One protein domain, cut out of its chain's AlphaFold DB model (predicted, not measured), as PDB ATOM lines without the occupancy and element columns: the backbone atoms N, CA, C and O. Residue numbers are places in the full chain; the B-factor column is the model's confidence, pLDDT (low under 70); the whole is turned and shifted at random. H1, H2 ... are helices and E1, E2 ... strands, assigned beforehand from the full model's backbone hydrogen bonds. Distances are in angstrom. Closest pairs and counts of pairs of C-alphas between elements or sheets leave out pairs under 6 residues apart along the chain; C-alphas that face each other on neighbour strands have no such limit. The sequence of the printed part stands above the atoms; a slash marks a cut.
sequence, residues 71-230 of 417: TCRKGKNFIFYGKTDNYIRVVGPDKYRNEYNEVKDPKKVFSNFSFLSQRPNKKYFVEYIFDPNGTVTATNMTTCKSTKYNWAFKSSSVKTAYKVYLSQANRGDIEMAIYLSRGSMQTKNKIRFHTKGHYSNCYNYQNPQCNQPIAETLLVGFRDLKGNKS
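What this domain is: This is residues 71 to 230 of the 417 residues of an uncharacterized protein of alpha proteobacterium HIMB114 (UniProt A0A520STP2). Eight strands, E2 to E9, ring an axis as a closed barrel, with H3 packed on its outside, H2 beside H3, and the short E1 added to E9. Residues 203 to 209, in the long link from E8 to E9, stick out from the body. The printed part has 160 residues, with named elements in the order E1 H1 H2 H3 E2 E3 E4 E5 E6 E7 E8 E9; the neighbour strands are antiparallel. It is mostly strand, with under half of the residues in named elements, and compact, with a radius of gyration of the C-alphas of 15.6 A and spans of 48 by 38 by 33 A.

Where its parts are: In the barrel, E2 is residues 113 to 118, E3 125 to 131, E4 135 to 140, E5 146 to 153 (21.3 A), E6 162 to 168, E7 171 to 179 (24.9 A), E8 190 to 195 and E9 215 to 224 (25.5 A). C-alpha 113 is at (75.052, 114.268, 76.495) and C-alpha 224 at (75.857, 110.237, 79.261). Before them come E1, residues 78 to 80, H1, 88 to 91, H2, 93 to 96, and H3, 106 to 112 (10.0 A).

How they stand to each other: E2 to E9 form a meander, each strand the antiparallel neighbour of the one before, and each two in succession form a hairpin. In E2 and E3, N 115 and O 128 are 3.0 A apart, within hydrogen-bond range. E9 and E2 close the ring, with N 116 and O 221 at 2.9 A. E5 bends by 52 degrees at residue 150, pairing with E4 over 146 to 150 and with E6 over 150 to 153. E9 bends by 60 degrees at residue 220. E1 is antiparallel to E9, with N 79 and O 222 at 2.8 A. H3 is on the barrel and outside it, at a height over the sheet of 7.0 A; its closest C-alphas to E3 are those of Phe 110 and Phe 130, 5.5 A. H2 touches H3, the C-alphas of Pro 93 and Val 109 being closest at 5.9 A. H1 is not on the barrel and is close to H2 but not clearly touching, Arg 89 to Lys 95 at 5.8 A between C-alphas. In H3 every O i to N i+4 pair is within hydrogen-bond range; H1 and H2 are too short for one.

The domain as a whole: The farthest C-alphas, those of Gly 75 and Asn 204, are 49.2 A apart. The printed part has no cut. The link from E8 to E9, 19 residues, is long. Mean pLDDT of the printed part is 78.1; residues under 70 include 155 to 159, 181 to 186 and 196 to 212.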
ATOM      1  N   THR A  71      68.289 113.704  95.878       74.12
ATOM      2  CA  THR A  71      67.022 113.439  95.187       74.12
ATOM      3  C   THR A  71      67.130 113.710  93.686       74.12
ATOM      4  O   THR A  71      66.765 112.859  92.881       74.12
ATOM      5  N   CYS A  72      67.735 114.835  93.277       75.50
ATOM      6  CA  CYS A  72      67.940 115.141  91.853       75.50
ATOM      7  C   CYS A  72      68.980 114.212  91.191       75.50
ATOM      8  O   CYS A  72      69.041 114.113  89.960       75.50
ATOM      9  N   ARG A  73      69.859 113.613  92.005       79.12
ATOM     10  CA  ARG A  73      70.991 112.782  91.577       79.12
ATOM     11  C   ARG A  73      70.651 111.294  91.498       79.12
ATOM     12  O   ARG A  73      71.398 110.560  90.855       79.12
ATOM     13  N   LYS A  74      69.567 110.842  92.136       81.50
ATOM     14  CA  LYS A  74      69.205 109.421  92.219       81.50
ATOM     15  C   LYS A  74      69.199 108.784  90.822       81.50
ATOM     16  O   LYS A  74      68.559 109.286  89.904       81.50
ATOM     17  N   GLY A  75      69.982 107.716  90.659       81.38
ATOM     18  CA  GLY A  75      70.106 106.981  89.398       81.38
ATOM     19  C   GLY A  75      70.864 107.694  88.268       81.38
ATOM     20  O   GLY A  75      70.878 107.173  87.160       81.38
ATOM     21  N   LYS A  76      71.505 108.851  88.495       88.69
ATOM     22  CA  LYS A  76      72.229 109.609  87.453       88.69
ATOM     23  C   LYS A  76      73.745 109.606  87.665       88.69
ATOM     24  O   LYS A  76      74.243 110.041  88.708       88.69
ATOM     25  N   ASN A  77      74.487 109.233  86.622       90.56
ATOM     26  CA  ASN A  77      75.949 109.240  86.619       90.56
ATOM     27  C   ASN A  77      76.515 110.538  86.025       90.56
ATOM     28  O   ASN A  77      76.723 110.663  84.820       90.56
ATOM     29  N   PHE A  78      76.786 111.517  86.889       89.19
ATOM     30  CA  PHE A  78      77.457 112.760  86.495       89.19
ATOM     31  C   PHE A  78      78.974 112.587  86.421       89.19
ATOM     32  O   PHE A  78      79.606 112.106  87.365       89.19
ATOM     33  N   ILE A  79      79.559 113.049  85.320       90.62
ATOM     34  CA  ILE A  79      80.994 113.021  85.053       90.62
ATOM     35  C   ILE A  79      81.527 114.447  85.162       90.62
ATOM     36  O   ILE A  79      81.164 115.314  84.372       90.62
ATOM     37  N   PHE A  80      82.398 114.691  86.141       88.56
ATOM     38  CA  PHE A  80      82.981 116.009  86.398       88.56
ATOM     39  C   PHE A  80      84.386 116.109  85.813       88.56
ATOM     40  O   PHE A  80      85.242 115.289  86.139       88.56
ATOM     41  N   TYR A  81      84.661 117.159  85.039       85.31
ATOM     42  CA  TYR A  81      85.957 117.333  84.371       85.31
ATOM     43  C   TYR A  81      87.146 117.408  85.336       85.31
ATOM     44  O   TYR A  81      88.236 116.950  85.004       85.31
ATOM     45  N   GLY A  82      86.946 117.935  86.549       78.12
ATOM     46  CA  GLY A  82      87.993 117.998  87.577       78.12
ATOM     47  C   GLY A  82      88.445 116.634  88.120       78.12
ATOM     48  O   GLY A  82      89.435 116.577  88.840       78.12
ATOM     49  N   LYS A  83      87.736 115.542  87.794       75.88
ATOM     50  CA  LYS A  83      88.016 114.171  88.264       75.88
ATOM     51  C   LYS A  83      88.334 113.194  87.124       75.88
ATOM     52  O   LYS A  83      88.230 111.986  87.307       75.88
ATOM     53  N   THR A  84      88.664 113.703  85.939       78.88
ATOM     54  CA  THR A  84      88.892 112.899  84.726       78.88
ATOM     55  C   THR A  84      90.281 113.145  84.150       78.88
ATOM     56  O   THR A  84      90.839 114.225  84.337       78.88
ATOM     57  N   ASP A  85      90.816 112.173  83.412       83.62
ATOM     58  CA  ASP A  85      92.084 112.297  82.688       83.62
ATOM     59  C   ASP A  85      91.865 112.690  81.205       83.62
ATOM     60  O   ASP A  85      90.762 113.045  80.777       83.62
ATOM     61  N   ASN A  86      92.921 112.619  80.388       83.12
ATOM     62  CA  ASN A  86      92.884 112.985  78.969       83.12
ATOM     63  C   ASN A  86      91.912 112.146  78.107       83.12
ATOM     64  O   ASN A  86      91.461 112.647  77.072       83.12
ATOM     65  N   TYR A  87      91.527 110.931  78.524       87.44
ATOM     66  CA  TYR A  87      90.539 110.094  77.828       87.44
ATOM     67  C   TYR A  87      89.154 110.742  77.776       87.44
ATOM     68  O   TYR A  87      88.352 110.402  76.906       87.44
ATOM     69  N   ILE A  88      88.871 111.731  78.632       86.19
ATOM     70  CA  ILE A  88      87.611 112.481  78.584       86.19
ATOM     71  C   ILE A  88      87.334 113.083  77.202       86.19
ATOM     72  O   ILE A  88      86.181 113.196  76.791       86.19
ATOM     73  N   ARG A  89      88.396 113.388  76.447       84.50
ATOM     74  CA  ARG A  89      88.316 113.953  75.098       84.50
ATOM     75  C   ARG A  89      87.811 112.965  74.051       84.50
ATOM     76  O   ARG A  89      87.196 113.385  73.080       84.50
ATOM     77  N   VAL A  90      88.087 111.675  74.232       87.75
ATOM     78  CA  VAL A  90      87.708 110.622  73.274       87.75
ATOM     79  C   VAL A  90      86.422 109.904  73.674       87.75
ATOM     80  O   VAL A  90      85.779 109.294  72.823       87.75
ATOM     81  N   VAL A  91      86.006 110.013  74.941       89.88
ATOM     82  CA  VAL A  91      84.774 109.372  75.430       89.88
ATOM     83  C   VAL A  91      83.617 110.343  75.682       89.88
ATOM     84  O   VAL A  91      82.456 109.944  75.561       89.88
ATOM     85  N   GLY A  92      83.916 111.608  75.994       89.81
ATOM     86  CA  GLY A  92      82.943 112.661  76.289       89.81
ATOM     87  C   GLY A  92      82.483 113.457  75.059       89.81
ATOM     88  O   GLY A  92      82.742 113.049  73.924       89.81
ATOM     89  N   PRO A  93      81.816 114.610  75.260       89.69
ATOM     90  CA  PRO A  93      81.275 115.447  74.181       89.69
ATOM     91  C   PRO A  93      82.311 115.878  73.132       89.69
ATOM     92  O   PRO A  93      81.990 115.984  71.948       89.69
ATOM     93  N   ASP A  94      83.571 116.046  73.543       86.06
ATOM     94  CA  ASP A  94      84.693 116.399  72.666       86.06
ATOM     95  C   ASP A  94      84.971 115.361  71.560       86.06
ATOM     96  O   ASP A  94      85.564 115.716  70.542       86.06
ATOM     97  N   LYS A  95      84.488 114.113  71.688       87.50
ATOM     98  CA  LYS A  95      84.678 113.064  70.667       87.50
ATOM     99  C   LYS A  95      84.002 113.381  69.328       87.50
ATOM    100  O   LYS A  95      84.319 112.770  68.314       87.50
ATOM    101  N   TYR A  96      83.054 114.319  69.327       86.69
ATOM    102  CA  TYR A  96      82.351 114.796  68.133       86.69
ATOM    103  C   TYR A  96      82.977 116.065  67.543       86.69
ATOM    104  O   TYR A  96      82.325 116.792  66.786       86.69
ATOM    105  N   ARG A  97      84.236 116.345  67.888       80.56
ATOM    106  CA  ARG A  97      85.041 117.388  67.259       80.56
ATOM    107  C   ARG A  97      86.034 116.787  66.271       80.56
ATOM    108  O   ARG A  97      86.469 115.650  66.441       80.56
ATOM    109  N   ASN A  98      86.391 117.540  65.234       77.31
ATOM    110  CA  ASN A  98      87.441 117.126  64.301       77.31
ATOM    111  C   ASN A  98      88.853 117.484  64.822       77.31
ATOM    112  O   ASN A  98      89.028 118.023  65.922       77.31
ATOM    113  N   GLU A  99      89.878 117.157  64.033       72.12
ATOM    114  CA  GLU A  99      91.284 117.451  64.346       72.12
ATOM    115  C   GLU A  99      91.563 118.954  64.513       72.12
ATOM    116  O   GLU A  99      92.328 119.328  65.399       72.12
ATOM    117  N   TYR A 100      90.823 119.802  63.792       71.62
ATOM    118  CA  TYR A 100      90.850 121.269  63.877       71.62
ATOM    119  C   TYR A 100      89.990 121.845  65.011       71.62
ATOM    120  O   TYR A 100      89.775 123.052  65.078       71.62
ATOM    121  N   ASN A 101      89.499 120.996  65.922       71.06
ATOM    122  CA  ASN A 101      88.633 121.383  67.036       71.06
ATOM    123  C   ASN A 101      87.257 121.947  66.623       71.06
ATOM    124  O   ASN A 101      86.568 122.603  67.406       71.06
ATOM    125  N   GLU A 102      86.823 121.669  65.406       73.88
ATOM    126  CA  GLU A 102      85.539 122.113  64.897       73.88
ATOM    127  C   GLU A 102      84.416 121.154  65.298       73.88
ATOM    128  O   GLU A 102      84.602 119.934  65.355       73.88
ATOM    129  N   VAL A 103      83.229 121.705  65.542       72.75
ATOM    130  CA  VAL A 103      81.995 120.945  65.782       72.75
ATOM    131  C   VAL A 103      81.618 120.132  64.531       72.75
ATOM    132  O   VAL A 103      81.275 120.714  63.507       72.75
ATOM    133  N   LYS A 104      81.659 118.791  64.611       71.62
ATOM    134  CA  LYS A 104      81.314 117.896  63.486       71.62
ATOM    135  C   LYS A 104      79.832 117.521  63.456       71.62
ATOM    136  O   LYS A 104      79.237 117.467  62.388       71.62
ATOM    137  N   ASP A 105      79.252 117.223  64.619       77.12
ATOM    138  CA  ASP A 105      77.871 116.734  64.724       77.12
ATOM    139  C   ASP A 105      77.202 117.238  66.019       77.12
ATOM    140  O   ASP A 105      77.233 116.562  67.053       77.12
ATOM    141  N   PRO A 106      76.643 118.462  66.009       78.44
ATOM    142  CA  PRO A 106      76.039 119.067  67.193       78.44
ATOM    143  C   PRO A 106      74.788 118.316  67.649       78.44
ATOM    144  O   PRO A 106      74.576 118.162  68.850       78.44
ATOM    145  N   LYS A 107      73.997 117.779  66.711       81.75
ATOM    146  CA  LYS A 107      72.791 117.004  67.027       81.75
ATOM    147  C   LYS A 107      73.141 115.749  67.826       81.75
ATOM    148  O   LYS A 107      72.523 115.506  68.858       81.75
ATOM    149  N   LYS A 108      74.175 114.995  67.418       86.44
ATOM    150  CA  LYS A 108      74.638 113.821  68.183       86.44
ATOM    151  C   LYS A 108      75.219 114.172  69.546       86.44
ATOM    152  O   LYS A 108      75.154 113.351  70.455       86.44
ATOM    153  N   VAL A 109      75.829 115.341  69.701       88.62
ATOM    154  CA  VAL A 109      76.326 115.779  71.010       88.62
ATOM    155  C   VAL A 109      75.158 116.013  71.959       88.62
ATOM    156  O   VAL A 109      75.149 115.447  73.047       88.62
ATOM    157  N   PHE A 110      74.166 116.786  71.519       88.69
ATOM    158  CA  PHE A 110      72.991 117.125  72.317       88.69
ATOM    159  C   PHE A 110      72.105 115.917  72.635       88.69
ATOM    160  O   PHE A 110      71.594 115.828  73.746       88.69
ATOM    161  N   SER A 111      71.989 114.946  71.724       88.62
ATOM    162  CA  SER A 111      71.220 113.723  71.987       88.62
ATOM    163  C   SER A 111      71.928 112.729  72.912       88.62
ATOM    164  O   SER A 111      71.268 111.955  73.599       88.62
ATOM    165  N   ASN A 112      73.265 112.726  72.945       91.88
ATOM    166  CA  ASN A 112      74.026 111.772  73.755       91.88
ATOM    167  C   ASN A 112      74.465 112.333  75.110       91.88
ATOM    168  O   ASN A 112      74.813 111.543  75.988       91.88
ATOM    169  N   PHE A 113      74.486 113.656  75.297       93.38
ATOM    170  CA  PHE A 113      75.052 114.268  76.495       93.38
ATOM    171  C   PHE A 113      74.210 115.415  77.052       93.38
ATOM    172  O   PHE A 113      73.745 116.278  76.311       93.38
ATOM    173  N   SER A 114      74.104 115.473  78.382       94.19
ATOM    174  CA  SER A 114      73.690 116.690  79.089       94.19
ATOM    175  C   SER A 114      74.904 117.481  79.556       94.19
ATOM    176  O   SER A 114      75.985 116.922  79.742       94.19
ATOM    177  N   PHE A 115      74.730 118.780  79.778       93.75
ATOM    178  CA  PHE A 115      75.806 119.668  80.211       93.75
ATOM    179  C   PHE A 115      75.573 120.147  81.631       93.75
ATOM    180  O   PHE A 115      74.506 120.666  81.950       93.75
ATOM    181  N   LEU A 116      76.593 120.013  82.472       91.62
ATOM    182  CA  LEU A 116      76.543 120.480  83.846       91.62
ATOM    183  C   LEU A 116      77.322 121.784  83.964       91.62
ATOM    184  O   LEU A 116      78.525 121.831  83.695       91.62
ATOM    185  N   SER A 117      76.630 122.837  84.385       90.88
ATOM    186  CA  SER A 117      77.221 124.155  84.575       90.88
ATOM    187  C   SER A 117      77.173 124.606  86.029       90.88
ATOM    188  O   SER A 117      76.281 124.222  86.788       90.88
ATOM    189  N   GLN A 118      78.129 125.448  86.405       86.75
ATOM    190  CA  GLN A 118      78.190 126.095  87.705       86.75
ATOM    191  C   GLN A 118      78.528 127.572  87.523       86.75
ATOM    192  O   GLN A 118      79.510 127.923  86.869       86.75
ATOM    193  N   ARG A 119      77.730 128.462  88.117       79.75
ATOM    194  CA  ARG A 119      78.063 129.889  88.129       79.75
ATOM    195  C   ARG A 119      79.221 130.126  89.113       79.75
ATOM    196  O   ARG A 119      79.161 129.588  90.224       79.75
ATOM    197  N   PRO A 120      80.246 130.922  88.752       70.44
ATOM    198  CA  PRO A 120      81.308 131.290  89.684       70.44
ATOM    199  C   PRO A 120      80.719 131.828  90.994       70.44
ATOM    200  O   PRO A 120      79.741 132.577  90.975       70.44
ATOM    201  N   ASN A 121      81.281 131.416  92.131       67.88
ATOM    202  CA  ASN A 121      80.874 131.848  93.477       67.88
ATOM    203  C   ASN A 121      79.449 131.446  93.918       67.88
ATOM    204  O   ASN A 121      78.979 131.898  94.961       67.88
ATOM    205  N   LYS A 122      78.748 130.575  93.175       71.38
ATOM    206  CA  LYS A 122      77.464 129.988  93.598       71.38
ATOM    207  C   LYS A 122      77.609 128.491  93.889       71.38
ATOM    208  O   LYS A 122      78.333 127.765  93.207       71.38
ATOM    209  N   LYS A 123      76.887 128.020  94.912       71.06
ATOM    210  CA  LYS A 123      76.926 126.625  95.395       71.06
ATOM    211  C   LYS A 123      75.973 125.671  94.651       71.06
ATOM    212  O   LYS A 123      75.886 124.511  95.035       71.06
ATOM    213  N   TYR A 124      75.276 126.116  93.604       75.50
ATOM    214  CA  TYR A 124      74.332 125.277  92.856       75.50
ATOM    215  C   TYR A 124      74.812 124.987  91.430       75.50
ATOM    216  O   TYR A 124      75.524 125.792  90.826       75.50
ATOM    217  N   PHE A 125      74.393 123.836  90.897       84.69
ATOM    218  CA  PHE A 125      74.615 123.447  89.503       84.69
ATOM    219  C   PHE A 125      73.325 123.548  88.708       84.69
ATOM    220  O   PHE A 125      72.234 123.401  89.264       84.69
ATOM    221  N   VAL A 126      73.470 123.714  87.400       89.75
ATOM    222  CA  VAL A 126      72.371 123.590  86.448       89.75
ATOM    223  C   VAL A 126      72.727 122.508  85.435       89.75
ATOM    224  O   VAL A 126      73.783 122.589  84.803       89.75
ATOM    225  N   GLU A 127      71.874 121.492  85.313       93.12
ATOM    226  CA  GLU A 127      71.931 120.502  84.233       93.12
ATOM    227  C   GLU A 127      71.107 121.018  83.048       93.12
ATOM    228  O   GLU A 127      69.935 121.344  83.219       93.12
ATOM    229  N   TYR A 128      71.712 121.075  81.863       93.69
ATOM    230  CA  TYR A 128      71.035 121.365  80.601       93.69
ATOM    231  C   TYR A 128      70.884 120.081  79.788       93.69
ATOM    232  O   TYR A 128      71.886 119.472  79.400       93.69
ATOM    233  N   ILE A 129      69.640 119.685  79.519       93.69
ATOM    234  CA  ILE A 129      69.287 118.536  78.677       93.69
ATOM    235  C   ILE A 129      68.589 119.063  77.431       93.69
ATOM    236  O   ILE A 129      67.539 119.694  77.540       93.69
ATOM    237  N   PHE A 130      69.176 118.804  76.269       91.00
ATOM    238  CA  PHE A 130      68.656 119.240  74.979       91.00
ATOM    239  C   PHE A 130      67.867 118.104  74.332       91.00
ATOM    240  O   PHE A 130      68.429 117.060  74.011       91.00
ATOM    241  N   ASP A 131      66.574 118.320  74.127       86.38
ATOM    242  CA  ASP A 131      65.735 117.467  73.296       86.38
ATOM    243  C   ASP A 131      65.934 117.863  71.820       86.38
ATOM    244  O   ASP A 131      65.768 119.043  71.484       86.38
ATOM    245  N   PRO A 132      66.278 116.921  70.922       77.38
ATOM    246  CA  PRO A 132      66.326 117.164  69.481       77.38
ATOM    247  C   PRO A 132      65.056 117.796  68.889       77.38
ATOM    248  O   PRO A 132      65.156 118.464  67.862       77.38
ATOM    249  N   ASN A 133      63.903 117.632  69.542       77.75
ATOM    250  CA  ASN A 133      62.608 118.190  69.145       77.75
ATOM    251  C   ASN A 133      62.447 119.687  69.480       77.75
ATOM    252  O   ASN A 133      61.358 120.237  69.352       77.75
ATOM    253  N   GLY A 134      63.519 120.359  69.912       83.00
ATOM    254  CA  GLY A 134      63.550 121.816  70.058       83.00
ATOM    255  C   GLY A 134      63.236 122.330  71.460       83.00
ATOM    256  O   GLY A 134      63.021 123.526  71.625       83.00
ATOM    257  N   THR A 135      63.257 121.476  72.490       88.12
ATOM    258  CA  THR A 135      63.148 121.920  73.893       88.12
ATOM    259  C   THR A 135      64.439 121.667  74.668       88.12
ATOM    260  O   THR A 135      65.150 120.696  74.432       88.12
ATOM    261  N   VAL A 136      64.802 122.579  75.567       90.19
ATOM    262  CA  VAL A 136      65.906 122.387  76.509       90.19
ATOM    263  C   VAL A 136      65.371 122.521  77.922       90.19
ATOM    264  O   VAL A 136      64.680 123.482  78.264       90.19
ATOM    265  N   THR A 137      65.689 121.538  78.755       91.69
ATOM    266  CA  THR A 137      65.348 121.548  80.176       91.69
ATOM    267  C   THR A 137      66.572 121.967  80.972       91.69
ATOM    268  O   THR A 137      67.615 121.316  80.893       91.69
ATOM    269  N   ALA A 138      66.443 123.051  81.734       91.62
ATOM    270  CA  ALA A 138      67.443 123.519  82.682       91.62
ATOM    271  C   ALA A 138      66.990 123.169  84.105       91.62
ATOM    272  O   ALA A 138      66.017 123.734  84.605       91.62
ATOM    273  N   THR A 139      67.686 122.247  84.765       90.00
ATOM    274  CA  THR A 139      67.344 121.784  86.118       90.00
ATOM    275  C   THR A 139      68.349 122.306  87.129       90.00
ATOM    276  O   THR A 139      69.541 122.012  87.039       90.00
ATOM    277  N   ASN A 140      67.877 123.045  88.134       88.69
ATOM    278  CA  ASN A 140      68.696 123.401  89.284       88.69
ATOM    279  C   ASN A 140      68.925 122.150  90.141       88.69
ATOM    280  O   ASN A 140      68.011 121.620  90.765       88.69
ATOM    281  N   MET A 141      70.168 121.692  90.205       85.06
ATOM    282  CA  MET A 141      70.534 120.438  90.865       85.06
ATOM    283  C   MET A 141      70.589 120.533  92.394       85.06
ATOM    284  O   MET A 141      70.912 119.549  93.053       85.06
ATOM    285  N   THR A 142      70.339 121.708  92.971       81.69
ATOM    286  CA  THR A 142      70.191 121.903  94.421       81.69
ATOM    287  C   THR A 142      68.724 121.850  94.833       81.69
ATOM    288  O   THR A 142      68.396 121.189  95.813       81.69
ATOM    289  N   THR A 143      67.836 122.488  94.065       84.44
ATOM    290  CA  THR A 143      66.397 122.571  94.378       84.44
ATOM    291  C   THR A 143      65.527 121.571  93.610       84.44
ATOM    292  O   THR A 143      64.332 121.495  93.860       84.44
ATOM    293  N   CYS A 144      66.090 120.853  92.636       84.44
ATOM    294  CA  CYS A 144      65.396 120.021  91.641       84.44
ATOM    295  C   CYS A 144      64.350 120.759  90.783       84.44
ATOM    296  O   CYS A 144      63.679 120.131  89.962       84.44
ATOM    297  N   LYS A 145      64.221 122.086  90.909       87.44
ATOM    298  CA  LYS A 145      63.305 122.878  90.081       87.44
ATOM    299  C   LYS A 145      63.842 122.958  88.655       87.44
ATOM    300  O   LYS A 145      65.029 123.229  88.452       87.44
ATOM    301  N   SER A 146      62.966 122.721  87.683       89.00
ATOM    302  CA  SER A 146      63.309 122.719  86.262       89.00
ATOM    303  C   SER A 146      62.551 123.804  85.512       89.00
ATOM    304  O   SER A 146      61.387 124.068  85.801       89.00
ATOM    305  N   THR A 147      63.206 124.400  84.523       88.44
ATOM    306  CA  THR A 147      62.607 125.361  83.596       88.44
ATOM    307  C   THR A 147      62.847 124.876  82.175       88.44
ATOM    308  O   THR A 147      63.954 124.444  81.845       88.44
ATOM    309  N   LYS A 148      61.807 124.919  81.343       88.50
ATOM    310  CA  LYS A 148      61.887 124.552  79.927       88.50
ATOM    311  C   LYS A 148      62.017 125.807  79.070       88.50
ATOM    312  O   LYS A 148      61.378 126.818  79.352       88.50
ATOM    313  N   TYR A 149      62.828 125.711  78.030       86.00
ATOM    314  CA  TYR A 149      62.986 126.728  76.997       86.00
ATOM    315  C   TYR A 149      62.857 126.060  75.634       86.00
ATOM    316  O   TYR A 149      63.199 124.883  75.492       86.00
ATOM    317  N   ASN A 150      62.428 126.815  74.631       86.38
ATOM    318  CA  ASN A 150      62.592 126.386  73.251       86.38
ATOM    319  C   ASN A 150      64.036 126.658  72.830       86.38
ATOM    320  O   ASN A 150      64.645 127.632  73.286       86.38
ATOM    321  N   TRP A 151      64.597 125.803  71.981       86.00
ATOM    322  CA  TRP A 151      65.910 126.034  71.403       86.00
ATOM    323  C   TRP A 151      65.973 125.700  69.920       86.00
ATOM    324  O   TRP A 151      65.298 124.802  69.425       86.00
ATOM    325  N   ALA A 152      66.852 126.411  69.222       82.94
ATOM    326  CA  ALA A 152      67.191 126.148  67.833       82.94
ATOM    327  C   ALA A 152      68.708 126.194  67.642       82.94
ATOM    328  O   ALA A 152      69.416 126.980  68.283       82.94
ATOM    329  N   PHE A 153      69.230 125.351  66.752       78.19
ATOM    330  CA  PHE A 153      70.652 125.366  66.433       78.19
ATOM    331  C   PHE A 153      71.012 126.627  65.642       78.19
ATOM    332  O   PHE A 153      70.366 126.943  64.643       78.19
ATOM    333  N   LYS A 154      72.079 127.321  66.049       74.44
ATOM    334  CA  LYS A 154      72.635 128.432  65.275       74.44
ATOM    335  C   LYS A 154      73.682 127.878  64.315       74.44
ATOM    336  O   LYS A 154      74.761 127.475  64.752       74.44
ATOM    337  N   SER A 155      73.407 127.899  63.009       60.94
ATOM    338  CA  SER A 155      74.467 127.707  62.018       60.94
ATOM    339  C   SER A 155      75.491 128.835  62.205       60.94
ATOM    340  O   SER A 155      75.168 130.019  62.139       60.94
ATOM    341  N   SER A 156      76.728 128.489  62.559       55.62
ATOM    342  CA  SER A 156      77.793 129.474  62.750       55.62
ATOM    343  C   SER A 156      78.994 129.121  61.892       55.62
ATOM    344  O   SER A 156      79.394 127.963  61.811       55.62
ATOM    345  N   SER A 157      79.593 130.153  61.304       49.59
ATOM    346  CA  SER A 157      80.912 130.148  60.669       49.59
ATOM    347  C   SER A 157      82.059 129.948  61.675       49.59
ATOM    348  O   SER A 157      83.142 129.515  61.290       49.59
ATOM    349  N   VAL A 158      81.830 130.195  62.975       53.28
ATOM    350  CA  VAL A 158      82.824 130.021  64.047       53.28
ATOM    351  C   VAL A 158      82.601 128.683  64.748       53.28
ATOM    352  O   VAL A 158      81.697 128.528  65.568       53.28
ATOM    353  N   LYS A 159      83.453 127.704  64.436       66.19
ATOM    354  CA  LYS A 159      83.240 126.287  64.770       66.19
ATOM    355  C   LYS A 159      83.794 125.841  66.135       66.19
ATOM    356  O   LYS A 159      83.847 124.646  66.416       66.19
ATOM    357  N   THR A 160      84.229 126.769  66.990       72.19
ATOM    358  CA  THR A 160      84.905 126.447  68.262       72.19
ATOM    359  C   THR A 160      83.945 126.156  69.424       72.19
ATOM    360  O   THR A 160      84.332 125.465  70.370       72.19
ATOM    361  N   ALA A 161      82.679 126.575  69.341       80.00
ATOM    362  CA  ALA A 161      81.644 126.341  70.356       80.00
ATOM    363  C   ALA A 161      80.367 125.747  69.750       80.00
ATOM    364  O   ALA A 161      80.062 125.984  68.583       80.00
ATOM    365  N   TYR A 162      79.591 125.025  70.562       83.50
ATOM    366  CA  TYR A 162      78.221 124.654  70.201       83.50
ATOM    367  C   TYR A 162      77.308 125.834  70.527       83.50
ATOM    368  O   TYR A 162      77.194 126.205  71.695       83.50
ATOM    369  N   LYS A 163      76.705 126.444  69.503       84.00
ATOM    370  CA  LYS A 163      75.864 127.637  69.646       84.00
ATOM    371  C   LYS A 163      74.399 127.303  69.400       84.00
ATOM    372  O   LYS A 163      74.058 126.695  68.384       84.00
ATOM    373  N   VAL A 164      73.543 127.728  70.316       85.06
ATOM    374  CA  VAL A 164      72.091 127.542  70.241       85.06
ATOM    375  C   VAL A 164      71.386 128.837  70.621       85.06
ATOM    376  O   VAL A 164      71.894 129.592  71.448       85.06
ATOM    377  N   TYR A 165      70.230 129.096  70.023       84.44
ATOM    378  CA  TYR A 165      69.319 130.139  70.484       84.44
ATOM    379  C   TYR A 165      68.334 129.537  71.474       84.44
ATOM    380  O   TYR A 165      67.832 128.448  71.225       84.44
ATOM    381  N   LEU A 166      68.080 130.238  72.572       83.62
ATOM    382  CA  LEU A 166      67.105 129.911  73.602       83.62
ATOM    383  C   LEU A 166      66.009 130.975  73.588       83.62
ATOM    384  O   LEU A 166      66.327 132.164  73.612       83.62
ATOM    385  N   SER A 167      64.744 130.567  73.614       74.88
ATOM    386  CA  SER A 167      63.615 131.490  73.733       74.88
ATOM    387  C   SER A 167      62.602 131.010  74.772       74.88
ATOM    388  O   SER A 167      62.329 129.815  74.931       74.88
ATOM    389  N   GLN A 168      62.061 131.969  75.524       62.72
ATOM    390  CA  GLN A 168      60.768 131.827  76.192       62.72
ATOM    391  C   GLN A 168      59.743 132.509  75.294       62.72
ATOM    392  O   GLN A 168      60.091 133.505  74.665       62.72
ATOM    393  N   ALA A 169      58.516 131.990  75.241       49.00
ATOM    394  CA  ALA A 169      57.504 132.301  74.225       49.00
ATOM    395  C   ALA A 169      57.324 133.792  73.848       49.00
ATOM    396  O   ALA A 169      56.860 134.040  72.748       49.00
ATOM    397  N   ASN A 170      57.725 134.764  74.688       43.88
ATOM    398  CA  ASN A 170      57.485 136.197  74.479       43.88
ATOM    399  C   ASN A 170      58.659 137.176  74.778       43.88
ATOM    400  O   ASN A 170      58.394 138.363  74.959       43.88
ATOM    401  N   ARG A 171      59.946 136.778  74.858       45.53
ATOM    402  CA  ARG A 171      61.073 137.748  75.023       45.53
ATOM    403  C   ARG A 171      62.355 137.330  74.292       45.53
ATOM    404  O   ARG A 171      62.651 136.145  74.207       45.53
ATOM    405  N   GLY A 172      63.085 138.341  73.799       54.91
ATOM    406  CA  GLY A 172      64.215 138.267  72.861       54.91
ATOM    407  C   GLY A 172      65.198 137.107  73.053       54.91
ATOM    408  O   GLY A 172      65.570 136.763  74.173       54.91
ATOM    409  N   ASP A 173      65.617 136.514  71.932       71.06
ATOM    410  CA  ASP A 173      66.363 135.255  71.931       71.06
ATOM    411  C   ASP A 173      67.727 135.385  72.638       71.06
ATOM    412  O   ASP A 173      68.474 136.346  72.453       71.06
ATOM    413  N   ILE A 174      68.087 134.401  73.453       79.44
ATOM    414  CA  ILE A 174      69.394 134.322  74.113       79.44
ATOM    415  C   ILE A 174      70.267 133.356  73.312       79.44
ATOM    416  O   ILE A 174      69.892 132.210  73.102       79.44
ATOM    417  N   GLU A 175      71.455 133.766  72.879       82.50
ATOM    418  CA  GLU A 175      72.459 132.838  72.354       82.50
ATOM    419  C   GLU A 175      73.224 132.190  73.511       82.50
ATOM    420  O   GLU A 175      73.885 132.871  74.295       82.50
ATOM    421  N   MET A 176      73.184 130.865  73.589       86.56
ATOM    422  CA  MET A 176      74.010 130.056  74.477       86.56
ATOM    423  C   MET A 176      75.154 129.431  73.671       86.56
ATOM    424  O   MET A 176      74.928 128.671  72.730       86.56
ATOM    425  N   ALA A 177      76.391 129.735  74.056       87.06
ATOM    426  CA  ALA A 177      77.610 129.203  73.457       87.06
ATOM    427  C   ALA A 177      78.338 128.286  74.451       87.06
ATOM    428  O   ALA A 177      78.824 128.738  75.490       87.06
ATOM    429  N   ILE A 178      78.426 126.995  74.123       88.31
ATOM    430  CA  ILE A 178      79.049 125.956  74.951       88.31
ATOM    431  C   ILE A 178      80.454 125.659  74.423       88.31
ATOM    432  O   ILE A 178      80.636 125.088  73.340       88.31
ATOM    433  N   TYR A 179      81.456 126.016  75.219       86.06
ATOM    434  CA  TYR A 179      82.867 125.788  74.941       86.06
ATOM    435  C   TYR A 179      83.360 124.568  75.726       86.06
ATOM    436  O   TYR A 179      83.285 124.528  76.956       86.06
ATOM    437  N   LEU A 180      83.868 123.566  75.006       84.00
ATOM    438  CA  LEU A 180      84.370 122.323  75.599       84.00
ATOM    439  C   LEU A 180      85.860 122.419  75.968       84.00
ATOM    440  O   LEU A 180      86.414 123.512  76.120       84.00
ATOM    441  N   SER A 181      86.512 121.266  76.137       69.94
ATOM    442  CA  SER A 181      87.860 121.163  76.696       69.94
ATOM    443  C   SER A 181      88.975 121.587  75.735       69.94
ATOM    444  O   SER A 181      90.102 121.842  76.177       69.94
ATOM    445  N   ARG A 182      88.675 121.703  74.438       66.00
ATOM    446  CA  ARG A 182      89.556 122.279  73.419       66.00
ATOM    447  C   ARG A 182      89.094 123.706  73.069       66.00
ATOM    448  O   ARG A 182      88.004 123.905  72.536       66.00
ATOM    449  N   GLY A 183      89.932 124.699  73.354       60.78
ATOM    450  CA  GLY A 183      89.669 126.122  73.112       60.78
ATOM    451  C   GLY A 183      90.770 126.997  73.711       60.78
ATOM    452  O   GLY A 183      91.650 126.484  74.407       60.78
ATOM    453  N   SER A 184      90.731 128.308  73.451       61.16
ATOM    454  CA  SER A 184      91.634 129.254  74.117       61.16
ATOM    455  C   SER A 184      91.437 129.189  75.635       61.16
ATOM    456  O   SER A 184      90.336 128.907  76.117       61.16
ATOM    457  N   MET A 185      92.489 129.481  76.406       59.84
ATOM    458  CA  MET A 185      92.433 129.449  77.876       59.84
ATOM    459  C   MET A 185      91.278 130.296  78.440       59.84
ATOM    460  O   MET A 185      90.675 129.940  79.446       59.84
ATOM    461  N   GLN A 186      90.914 131.375  77.742       65.25
ATOM    462  CA  GLN A 186      89.833 132.282  78.122       65.25
ATOM    463  C   GLN A 186      88.424 131.688  77.969       65.25
ATOM    464  O   GLN A 186      87.500 132.162  78.633       65.25
ATOM    465  N   THR A 187      88.239 130.685  77.104       70.62
ATOM    466  CA  THR A 187      86.920 130.149  76.715       70.62
ATOM    467  C   THR A 187      86.720 128.682  77.076       70.62
ATOM    468  O   THR A 187      85.584 128.238  77.165       70.62
ATOM    469  N   LYS A 188      87.790 127.924  77.321       79.00
ATOM    470  CA  LYS A 188      87.721 126.497  77.653       79.00
ATOM    471  C   LYS A 188      86.798 126.213  78.844       79.00
ATOM    472  O   LYS A 188      86.919 126.858  79.883       79.00
ATOM    473  N   ASN A 189      85.965 125.175  78.716       84.94
ATOM    474  CA  ASN A 189      85.048 124.701  79.759       84.94
ATOM    475  C   ASN A 189      84.137 125.810  80.308       84.94
ATOM    476  O   ASN A 189      84.007 125.982  81.522       84.94
ATOM    477  N   LYS A 190      83.498 126.566  79.416       87.69
ATOM    478  CA  LYS A 190      82.581 127.650  79.778       87.69
ATOM    479  C   LYS A 190      81.299 127.580  78.971       87.69
ATOM    480  O   LYS A 190      81.289 127.117  77.832       87.69
ATOM    481  N   ILE A 191      80.226 128.088  79.557       88.56
ATOM    482  CA  ILE A 191      78.995 128.407  78.845       88.56
ATOM    483  C   ILE A 191      78.808 129.915  78.931       88.56
ATOM    484  O   ILE A 191      78.824 130.487  80.022       88.56
ATOM    485  N   ARG A 192      78.654 130.557  77.776       86.50
ATOM    486  CA  ARG A 192      78.372 131.989  77.678       86.50
ATOM    487  C   ARG A 192      76.974 132.207  77.151       86.50
ATOM    488  O   ARG A 192      76.543 131.505  76.241       86.50
ATOM    489  N   PHE A 193      76.313 133.201  77.711       84.50
ATOM    490  CA  PHE A 193      75.006 133.659  77.283       84.50
ATOM    491  C   PHE A 193      75.162 135.057  76.692       84.50
ATOM    492  O   PHE A 193      75.866 135.886  77.268       84.50
ATOM    493  N   HIS A 194      74.522 135.316  75.560       77.69
ATOM    494  CA  HIS A 194      74.517 136.603  74.865       77.69
ATOM    495  C   HIS A 194      73.091 136.946  74.423       77.69
ATOM    496  O   HIS A 194      72.290 136.048  74.184       77.69
ATOM    497  N   THR A 195      72.775 138.226  74.260       72.06
ATOM    498  CA  THR A 195      71.518 138.658  73.628       72.06
ATOM    499  C   THR A 195      71.578 138.421  72.109       72.06
ATOM    500  O   THR A 195      72.639 138.600  71.502       72.06
ATOM    501  N   LYS A 196      70.472 138.021  71.460       62.41
ATOM    502  CA  LYS A 196      70.395 137.907  69.986       62.41
ATOM    503  C   LYS A 196      70.802 139.228  69.329       62.41
ATOM    504  O   LYS A 196      70.433 140.293  69.806       62.41
ATOM    505  N   GLY A 197      71.531 139.165  68.214       55.97
ATOM    506  CA  GLY A 197      71.893 140.348  67.416       55.97
ATOM    507  C   GLY A 197      73.117 141.134  67.906       55.97
ATOM    508  O   GLY A 197      73.650 141.942  67.150       55.97
ATOM    509  N   HIS A 198      73.655 140.844  69.097       51.38
ATOM    510  CA  HIS A 198      74.849 141.538  69.616       51.38
ATOM    511  C   HIS A 198      76.137 141.272  68.812       51.38
ATOM    512  O   HIS A 198      77.094 142.030  68.914       51.38
ATOM    513  N   TYR A 199      76.164 140.222  67.980       48.19
ATOM    514  CA  TYR A 199      77.282 139.955  67.067       48.19
ATOM    515  C   TYR A 199      77.126 140.607  65.681       48.19
ATOM    516  O   TYR A 199      78.116 140.685  64.962       48.19
ATOM    517  N   SER A 200      75.919 141.027  65.270       45.06
ATOM    518  CA  SER A 200      75.659 141.498  63.895       45.06
ATOM    519  C   SER A 200      75.526 143.014  63.756       45.06
ATOM    520  O   SER A 200      75.735 143.520  62.662       45.06
ATOM    521  N   ASN A 201      75.214 143.742  64.835       43.72
ATOM    522  CA  ASN A 201      74.920 145.182  64.752       43.72
ATOM    523  C   ASN A 201      76.002 146.074  65.387       43.72
ATOM    524  O   ASN A 201      75.843 147.289  65.462       43.72
ATOM    525  N   CYS A 202      77.120 145.495  65.827       49.81
ATOM    526  CA  CYS A 202      78.259 146.245  66.345       49.81
ATOM    527  C   CYS A 202      79.380 146.247  65.301       49.81
ATOM    528  O   CYS A 202      80.218 145.352  65.275       49.81
ATOM    529  N   TYR A 203      79.403 147.270  64.443       47.19
ATOM    530  CA  TYR A 203      80.448 147.467  63.427       47.19
ATOM    531  C   TYR A 203      81.850 147.708  64.018       47.19
ATOM    532  O   TYR A 203      82.840 147.647  63.292       47.19
ATOM    533  N   ASN A 204      81.964 147.947  65.331       46.59
ATOM    534  CA  ASN A 204      83.231 148.225  65.998       46.59
ATOM    535  C   ASN A 204      83.648 147.087  66.950       46.59
ATOM    536  O   ASN A 204      83.226 147.032  68.107       46.59
ATOM    537  N   TYR A 205      84.526 146.201  66.468       45.81
ATOM    538  CA  TYR A 205      85.130 145.100  67.238       45.81
ATOM    539  C   TYR A 205      85.942 145.561  68.465       45.81
ATOM    540  O   TYR A 205      86.262 144.732  69.318       45.81
ATOM    541  N   GLN A 206      86.272 146.852  68.572       49.25
ATOM    542  CA  GLN A 206      87.055 147.412  69.674       49.25
ATOM    543  C   GLN A 206      86.203 147.908  70.850       49.25
ATOM    544  O   GLN A 206      86.777 148.238  71.884       49.25
ATOM    545  N   ASN A 207      84.864 147.938  70.750       53.41
ATOM    546  CA  ASN A 207      84.021 148.338  71.881       53.41
ATOM    547  C   ASN A 207      83.893 147.182  72.903       53.41
ATOM    548  O   ASN A 207      83.212 146.187  72.621       53.41
ATOM    549  N   PRO A 208      84.490 147.291  74.108       53.62
ATOM    550  CA  PRO A 208      84.501 146.209  75.090       53.62
ATOM    551  C   PRO A 208      83.116 145.886  75.650       53.62
ATOM    552  O   PRO A 208      82.937 144.792  76.176       53.62
ATOM    553  N   GLN A 209      82.148 146.808  75.553       54.97
ATOM    554  CA  GLN A 209      80.784 146.609  76.053       54.97
ATOM    555  C   GLN A 209      79.927 145.761  75.107       54.97
ATOM    556  O   GLN A 209      79.040 145.035  75.551       54.97
ATOM    557  N   CYS A 210      80.234 145.767  73.807       51.25
ATOM    558  CA  CYS A 210      79.460 145.053  72.792       51.25
ATOM    559  C   CYS A 210      79.690 143.530  72.797       51.25
ATOM    560  O   CYS A 210      78.838 142.782  72.323       51.25
ATOM    561  N   ASN A 211      80.810 143.064  73.358       53.38
ATOM    562  CA  ASN A 211      81.215 141.652  73.368       53.38
ATOM    563  C   ASN A 211      81.050 140.962  74.734       53.38
ATOM    564  O   ASN A 211      81.468 139.809  74.897       53.38
ATOM    565  N   GLN A 212      80.464 141.635  75.731       65.38
ATOM    566  CA  GLN A 212      80.319 141.038  77.057       65.38
ATOM    567  C   GLN A 212      79.171 140.020  77.074       65.38
ATOM    568  O   GLN A 212      78.063 140.320  76.624       65.38
ATOM    569  N   PRO A 213      79.403 138.794  77.572       70.88
ATOM    570  CA  PRO A 213      78.313 137.863  77.803       70.88
ATOM    571  C   PRO A 213      77.401 138.392  78.920       70.88
ATOM    572  O   PRO A 213      77.892 138.832  79.959       70.88
ATOM    573  N   ILE A 214      76.080 138.272  78.754       78.06
ATOM    574  CA  ILE A 214      75.096 138.590  79.810       78.06
ATOM    575  C   ILE A 214      75.275 137.683  81.034       78.06
ATOM    576  O   ILE A 214      74.960 138.052  82.164       78.06
ATOM    577  N   ALA A 215      75.808 136.479  80.817       81.75
ATOM    578  CA  ALA A 215      76.255 135.594  81.874       81.75
ATOM    579  C   ALA A 215      77.346 134.648  81.364       81.75
ATOM    580  O   ALA A 215      77.309 134.173  80.229       81.75
ATOM    581  N   GLU A 216      78.286 134.315  82.244       85.75
ATOM    582  CA  GLU A 216      79.269 133.257  82.031       85.75
ATOM    583  C   GLU A 216      79.176 132.247  83.182       85.75
ATOM    584  O   GLU A 216      79.123 132.615  84.362       85.75
ATOM    585  N   THR A 217      79.141 130.962  82.840       88.50
ATOM    586  CA  THR A 217      79.206 129.854  83.796       88.50
ATOM    587  C   THR A 217      80.339 128.902  83.429       88.50
ATOM    588  O   THR A 217      80.758 128.805  82.274       88.50
ATOM    589  N   LEU A 218      80.863 128.194  84.428       89.19
ATOM    590  CA  LEU A 218      81.841 127.133  84.227       89.19
ATOM    591  C   LEU A 218      81.115 125.868  83.787       89.19
ATOM    592  O   LEU A 218      80.177 125.425  84.448       89.19
ATOM    593  N   LEU A 219      81.571 125.262  82.698       89.62
ATOM    594  CA  LEU A 219      81.168 123.920  82.313       89.62
ATOM    595  C   LEU A 219      81.980 122.931  83.154       89.62
ATOM    596  O   LEU A 219      83.175 122.741  82.935       89.62
ATOM    597  N   VAL A 220      81.337 122.322  84.143       88.12
ATOM    598  CA  VAL A 220      82.008 121.497  85.159       88.12
ATOM    599  C   VAL A 220      81.927 120.003  84.868       88.12
ATOM    600  O   VAL A 220      82.662 119.218  85.470       88.12
ATOM    601  N   GLY A 221      81.063 119.595  83.941       90.69
ATOM    602  CA  GLY A 221      80.890 118.194  83.600       90.69
ATOM    603  C   GLY A 221      79.777 117.935  82.597       90.69
ATOM    604  O   GLY A 221      79.217 118.858  82.002       90.69
ATOM    605  N   PHE A 222      79.453 116.659  82.435       93.31
ATOM    606  CA  PHE A 222      78.368 116.173  81.590       93.31
ATOM    607  C   PHE A 222      77.773 114.879  82.156       93.31
ATOM    608  O   PHE A 222      78.313 114.287  83.094       93.31
ATOM    609  N   ARG A 223      76.669 114.419  81.570       93.44
ATOM    610  CA  ARG A 223      76.125 113.070  81.781       93.44
ATOM    611  C   ARG A 223      75.944 112.381  80.440       93.44
ATOM    612  O   ARG A 223      75.542 113.026  79.478       93.44
ATOM    613  N   ASP A 224      76.236 111.088  80.389       93.44
ATOM    614  CA  ASP A 224      75.857 110.237  79.261       93.44
ATOM    615  C   ASP A 224      74.347 109.986  79.314       93.44
ATOM    616  O   ASP A 224      73.850 109.339  80.234       93.44
ATOM    617  N   LEU A 225      73.607 110.528  78.352       92.81
ATOM    618  CA  LEU A 225      72.157 110.367  78.281       92.81
ATOM    619  C   LEU A 225      71.755 109.015  77.699       92.81
ATOM    620  O   LEU A 225      70.689 108.512  78.038       92.81
ATOM    621  N   LYS A 226      72.599 108.414  76.851       88.25
ATOM    622  CA  LYS A 226      72.237 107.203  76.111       88.25
ATOM    623  C   LYS A 226      72.373 105.942  76.956       88.25
ATOM    624  O   LYS A 226      71.519 105.069  76.889       88.25
ATOM    625  N   GLY A 227      73.470 105.822  77.703       87.62
ATOM    626  CA  GLY A 227      73.757 104.636  78.513       87.62
ATOM    627  C   GLY A 227      73.849 104.902  80.009       87.62
ATOM    628  O   GLY A 227      74.073 103.956  80.759       87.62
ATOM    629  N   ASN A 228      73.740 106.167  80.443       92.62
ATOM    630  CA  ASN A 228      73.985 106.584  81.826       92.62
ATOM    631  C   ASN A 228      75.301 106.017  82.386       92.62
ATOM    632  O   ASN A 228      75.389 105.661  83.559       92.62
ATOM    633  N   LYS A 229      76.333 105.889  81.544       93.31
ATOM    634  CA  LYS A 229      77.602 105.279  81.942       93.31
ATOM    635  C   LYS A 229      78.420 106.228  82.809       93.31
ATOM    636  O   LYS A 229      78.471 107.435  82.575       93.31
ATOM    637  N   SER A 230      79.111 105.664  83.793       93.06
ATOM    638  CA  SER A 230      80.170 106.367  84.514       93.06
ATOM    639  C   SER A 230      81.383 106.610  83.609       93.06
ATOM    640  O   SER A 230      81.559 105.975  82.567       93.06
TER     641      SER A 230